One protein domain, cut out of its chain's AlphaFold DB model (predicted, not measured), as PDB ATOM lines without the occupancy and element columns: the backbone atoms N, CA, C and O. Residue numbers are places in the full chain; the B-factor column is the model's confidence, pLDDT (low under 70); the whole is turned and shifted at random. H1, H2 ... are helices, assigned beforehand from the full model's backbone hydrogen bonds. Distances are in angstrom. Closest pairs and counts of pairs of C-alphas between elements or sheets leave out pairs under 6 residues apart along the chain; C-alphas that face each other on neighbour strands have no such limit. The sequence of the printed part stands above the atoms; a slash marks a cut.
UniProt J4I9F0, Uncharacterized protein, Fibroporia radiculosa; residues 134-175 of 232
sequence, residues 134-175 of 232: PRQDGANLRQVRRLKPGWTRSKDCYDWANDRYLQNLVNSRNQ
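What this domain is: This is residues 134 to 175 of the 232 residues of an uncharacterized protein of Fibroporia radiculosa (UniProt J4I9F0). There is little regular structure here: a winding stretch of loop, residues 147 to 163, lies between two helices set well away from each other, H1 and the very short H2. After H2 an unnamed tail, residues 168 to 175, runs on to the last printed residue. The printed part has 42 residues, 13 of them in the named helices H1 and H2, in that order, with no named strand; the class is all helix. It is only just loose, close to compact, with a radius of gyration of the C-alphas of 11.0 A and spans of 30 by 26 by 15 A.

Where its parts are: H1 is residues 138 to 146, 12.5 A from first to last C-alpha, beginning at C-alpha 138 (22.499, -13.031, 122.706). H2 is residues 164 to 167, 5.0 A long, ending at C-alpha 167 (27.201, -0.159, 132.655).

How they stand to each other: H1 and H2 are apart, with no C-alpha of the one within 8 A of the other. In H1 every O i to N i+4 pair is within hydrogen-bond range; H2 is too short for such a pair, and its one O i to N i+3 pair is not within range.

The domain as a whole: The C-alphas farthest apart, of Pro 134 and Gln 175, are 31.5 A apart. The printed part has no cut. The link from H1 to H2, 17 residues, is long. The mean pLDDT of the printed part is 78.4, and residues 169 to 175 are under 70.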
ATOM      1  N   PRO A 134      14.301 -10.643 114.753       83.50
ATOM      2  CA  PRO A 134      14.359 -11.993 114.177       83.50
ATOM      3  C   PRO A 134      15.526 -12.840 114.697       83.50
ATOM      4  O   PRO A 134      15.448 -14.065 114.756       83.50
ATOM      5  N   ARG A 135      16.630 -12.188 115.083       85.94
ATOM      6  CA  ARG A 135      17.810 -12.839 115.661       85.94
ATOM      7  C   ARG A 135      17.795 -12.665 117.175       85.94
ATOM      8  O   ARG A 135      18.264 -11.644 117.670       85.94
ATOM      9  N   GLN A 136      17.261 -13.667 117.871       87.12
ATOM     10  CA  GLN A 136      17.154 -13.712 119.337       87.12
ATOM     11  C   GLN A 136      18.431 -14.198 120.041       87.12
ATOM     12  O   GLN A 136      18.480 -14.268 121.266       87.12
ATOM     13  N   ASP A 137      19.476 -14.539 119.285       89.44
ATOM     14  CA  ASP A 137      20.758 -14.923 119.869       89.44
ATOM     15  C   ASP A 137      21.398 -13.743 120.620       89.44
ATOM     16  O   ASP A 137      21.389 -12.597 120.158       89.44
ATOM     17  N   GLY A 138      21.979 -14.032 121.784       85.94
ATOM     18  CA  GLY A 138      22.499 -13.031 122.706       85.94
ATOM     19  C   GLY A 138      23.581 -12.154 122.079       85.94
ATOM     20  O   GLY A 138      23.640 -10.968 122.382       85.94
ATOM     21  N   ALA A 139      24.415 -12.688 121.183       87.69
ATOM     22  CA  ALA A 139      25.415 -11.890 120.468       87.69
ATOM     23  C   ALA A 139      24.768 -10.861 119.521       87.69
ATOM     24  O   ALA A 139      25.164  -9.695 119.507       87.69
ATOM     25  N   ASN A 140      23.729 -11.273 118.790       88.69
ATOM     26  CA  ASN A 140      22.982 -10.400 117.886       88.69
ATOM     27  C   ASN A 140      22.216  -9.321 118.664       88.69
ATOM     28  O   ASN A 140      22.286  -8.147 118.314       88.69
ATOM     29  N   LEU A 141      21.553  -9.682 119.766       87.44
ATOM     30  CA  LEU A 141      20.827  -8.714 120.594       87.44
ATOM     31  C   LEU A 141      21.754  -7.662 121.224       87.44
ATOM     32  O   LEU A 141      21.376  -6.496 121.310       87.44
ATOM     33  N   ARG A 142      22.989  -8.024 121.607       86.62
ATOM     34  CA  ARG A 142      23.998  -7.044 122.064       86.62
ATOM     35  C   ARG A 142      24.345  -6.034 120.976       86.62
ATOM     36  O   ARG A 142      24.464  -4.847 121.263       86.62
ATOM     37  N   GLN A 143      24.484  -6.480 119.727       87.38
ATOM     38  CA  GLN A 143      24.721  -5.575 118.600       87.38
ATOM     39  C   GLN A 143      23.526  -4.648 118.369       87.38
ATOM     40  O   GLN A 143      23.719  -3.448 118.214       87.38
ATOM     41  N   VAL A 144      22.297  -5.169 118.440       87.75
ATOM     42  CA  VAL A 144      21.078  -4.349 118.340       87.75
ATOM     43  C   VAL A 144      21.026  -3.305 119.460       87.75
ATOM     44  O   VAL A 144      20.715  -2.148 119.199       87.75
ATOM     45  N   ARG A 145      21.407  -3.655 120.695       86.62
ATOM     46  CA  ARG A 145      21.517  -2.690 121.807       86.62
ATOM     47  C   ARG A 145      22.566  -1.606 121.562       86.62
ATOM     48  O   ARG A 145      22.339  -0.458 121.932       86.62
ATOM     49  N   ARG A 146      23.676  -1.932 120.892       86.12
ATOM     50  CA  ARG A 146      24.710  -0.951 120.516       86.12
ATOM     51  C   ARG A 146      24.248   0.052 119.464       86.12
ATOM     52  O   ARG A 146      24.785   1.152 119.445       86.12
ATOM     53  N   LEU A 147      23.232  -0.278 118.662       87.75
ATOM     54  CA  LEU A 147      22.581   0.678 117.755       87.75
ATOM     55  C   LEU A 147      21.735   1.729 118.500       87.75
ATOM     56  O   LEU A 147      21.150   2.597 117.864       87.75
ATOM     57  N   LYS A 148      21.658   1.639 119.838       83.94
ATOM     58  CA  LYS A 148      20.919   2.533 120.740       83.94
ATOM     59  C   LYS A 148      19.451   2.792 120.331       83.94
ATOM     60  O   LYS A 148      18.996   3.928 120.439       83.94
ATOM     61  N   PRO A 149      18.664   1.773 119.916       80.06
ATOM     62  CA  PRO A 149      17.227   1.967 119.698       80.06
ATOM     63  C   PRO A 149      16.475   2.240 121.011       80.06
ATOM     64  O   PRO A 149      15.370   2.769 120.994       80.06
ATOM     65  N   GLY A 150      17.084   1.885 122.145       80.00
ATOM     66  CA  GLY A 150      16.631   2.178 123.495       80.00
ATOM     67  C   GLY A 150      17.822   2.250 124.450       80.00
ATOM     68  O   GLY A 150      18.922   1.772 124.142       80.00
ATOM     69  N   TRP A 151      17.593   2.856 125.610       79.56
ATOM     70  CA  TRP A 151      18.595   3.024 126.655       79.56
ATOM     71  C   TRP A 151      18.237   2.129 127.834       79.56
ATOM     72  O   TRP A 151      17.234   2.326 128.512       79.56
ATOM     73  N   THR A 152      19.053   1.110 128.072       80.69
ATOM     74  CA  THR A 152      18.939   0.245 129.248       80.69
ATOM     75  C   THR A 152      20.279   0.244 129.950       80.69
ATOM     76  O   THR A 152      21.311   0.198 129.288       80.69
ATOM     77  N   ARG A 153      20.291   0.269 131.283       82.94
ATOM     78  CA  ARG A 153      21.537   0.154 132.049       82.94
ATOM     79  C   ARG A 153      22.203  -1.181 131.727       82.94
ATOM     80  O   ARG A 153      21.675  -2.248 132.033       82.94
ATOM     81  N   SER A 154      23.289  -1.106 130.972       81.50
ATOM     82  CA  SER A 154      24.018  -2.233 130.409       81.50
ATOM     83  C   SER A 154      25.279  -1.720 129.736       81.50
ATOM     84  O   SER A 154      25.262  -0.701 129.037       81.50
ATOM     85  N   LYS A 155      26.352  -2.504 129.832       84.50
ATOM     86  CA  LYS A 155      27.577  -2.298 129.059       84.50
ATOM     87  C   LYS A 155      27.325  -2.232 127.546       84.50
ATOM     88  O   LYS A 155      28.089  -1.590 126.844       84.50
ATOM     89  N   ASP A 156      26.261  -2.847 127.028       83.06
ATOM     90  CA  ASP A 156      25.932  -2.775 125.595       83.06
ATOM     91  C   ASP A 156      25.361  -1.398 125.179       83.06
ATOM     92  O   ASP A 156      25.499  -0.971 124.030       83.06
ATOM     93  N   CYS A 157      24.729  -0.682 126.112       83.62
ATOM     94  CA  CYS A 157      24.095   0.621 125.884       83.62
ATOM     95  C   CYS A 157      24.978   1.799 126.335       83.62
ATOM     96  O   CYS A 157      24.858   2.882 125.766       83.62
ATOM     97  N   TYR A 158      25.923   1.582 127.250       85.31
ATOM     98  CA  TYR A 158      26.812   2.617 127.800       85.31
ATOM     99  C   TYR A 158      28.295   2.228 127.724       85.31
ATOM    100  O   TYR A 158      29.079   2.545 128.609       85.31
ATOM    101  N   ASP A 159      28.698   1.535 126.658       83.25
ATOM    102  CA  ASP A 159      30.093   1.164 126.392       83.25
ATOM    103  C   ASP A 159      31.047   2.361 126.287       83.25
ATOM    104  O   ASP A 159      32.228   2.234 126.601       83.25
ATOM    105  N   TRP A 160      30.534   3.513 125.860       83.31
ATOM    106  CA  TRP A 160      31.287   4.759 125.721       83.31
ATOM    107  C   TRP A 160      31.398   5.559 127.025       83.31
ATOM    108  O   TRP A 160      32.356   6.308 127.203       83.31
ATOM    109  N   ALA A 161      30.430   5.424 127.933       82.56
ATOM    110  CA  ALA A 161      30.428   6.146 129.196       82.56
ATOM    111  C   ALA A 161      31.228   5.328 130.205       82.56
ATOM    112  O   ALA A 161      30.836   4.206 130.514       82.56
ATOM    113  N   ASN A 162      32.334   5.855 130.731       81.94
ATOM    114  CA  ASN A 162      33.145   5.176 131.748       81.94
ATOM    115  C   ASN A 162      32.486   5.226 133.143       81.94
ATOM    116  O   ASN A 162      33.118   5.582 134.133       81.94
ATOM    117  N   ASP A 163      31.194   4.911 133.200       87.25
ATOM    118  CA  ASP A 163      30.372   4.944 134.400       87.25
ATOM    119  C   ASP A 163      29.888   3.530 134.737       87.25
ATOM    120  O   ASP A 163      29.102   2.904 134.015       87.25
ATOM    121  N   ARG A 164      30.354   3.026 135.882       84.38
ATOM    122  CA  ARG A 164      30.009   1.698 136.390       84.38
ATOM    123  C   ARG A 164      28.516   1.575 136.706       84.38
ATOM    124  O   ARG A 164      27.954   0.496 136.528       84.38
ATOM    125  N   TYR A 165      27.857   2.646 137.142       85.88
ATOM    126  CA  TYR A 165      26.427   2.650 137.438       85.88
ATOM    127  C   TYR A 165      25.594   2.421 136.170       85.88
ATOM    128  O   TYR A 165      24.683   1.584 136.176       85.88
ATOM    129  N   LEU A 166      25.937   3.095 135.070       83.44
ATOM    130  CA  LEU A 166      25.248   2.960 133.781       83.44
ATOM    131  C   LEU A 166      25.569   1.642 133.063       83.44
ATOM    132  O   LEU A 166      24.719   1.092 132.360       83.44
ATOM    133  N   GLN A 167      26.774   1.104 133.261       83.44
ATOM    134  CA  GLN A 167      27.201  -0.159 132.655       83.44
ATOM    135  C   GLN A 167      26.679  -1.413 133.378       83.44
ATOM    136  O   GLN A 167      26.638  -2.491 132.776       83.44
ATOM    137  N   ASN A 168      26.270  -1.302 134.645       81.75
ATOM    138  CA  ASN A 168      25.735  -2.426 135.411       81.75
ATOM    139  C   ASN A 168      24.280  -2.722 135.025       81.75
ATOM    140  O   ASN A 168      23.430  -1.831 135.023       81.75
ATOM    141  N   LEU A 169      23.983  -3.994 134.743       66.06
ATOM    142  CA  LEU A 169      22.620  -4.439 134.469       66.06
ATOM    143  C   LEU A 169      21.797  -4.382 135.759       66.06
ATOM    144  O   LEU A 169      22.089  -5.109 136.709       66.06
ATOM    145  N   VAL A 170      20.749  -3.559 135.797       59.47
ATOM    146  CA  VAL A 170      19.745  -3.675 136.860       59.47
ATOM    147  C   VAL A 170      18.911  -4.909 136.547       59.47
ATOM    148  O   VAL A 170      18.110  -4.915 135.614       59.47
ATOM    149  N   ASN A 171      19.100  -5.982 137.314       47.75
ATOM    150  CA  ASN A 171      18.148  -7.082 137.325       47.75
ATOM    151  C   ASN A 171      16.867  -6.576 137.999       47.75
ATOM    152  O   ASN A 171      16.716  -6.706 139.211       47.75
ATOM    153  N   SER A 172      15.918  -6.037 137.229       43.00
ATOM    154  CA  SER A 172      14.609  -5.552 137.709       43.00
ATOM    155  C   SER A 172      13.691  -6.651 138.278       43.00
ATOM    156  O   SER A 172      12.472  -6.528 138.239       43.00
ATOM    157  N   ARG A 173      14.245  -7.770 138.759       41.41
ATOM    158  CA  ARG A 173      13.486  -8.898 139.300       41.41
ATOM    159  C   ARG A 173      13.753  -9.229 140.756       41.41
ATOM    160  O   ARG A 173      12.908  -9.916 141.297       41.41
ATOM    161  N   ASN A 174      14.829  -8.761 141.385       38.88
ATOM    162  CA  ASN A 174      15.082  -8.990 142.811       38.88
ATOM    163  C   ASN A 174      16.113  -7.976 143.323       38.88
ATOM    164  O   ASN A 174      17.305  -8.219 143.164       38.88
ATOM    165  N   GLN A 175      15.669  -6.873 143.924       36.50
ATOM    166  CA  GLN A 175      16.317  -6.292 145.104       36.50
ATOM    167  C   GLN A 175      15.462  -5.146 145.647       36.50
ATOM    168  O   GLN A 175      15.203  -4.153 144.972       36.50
TER     169      GLN A 175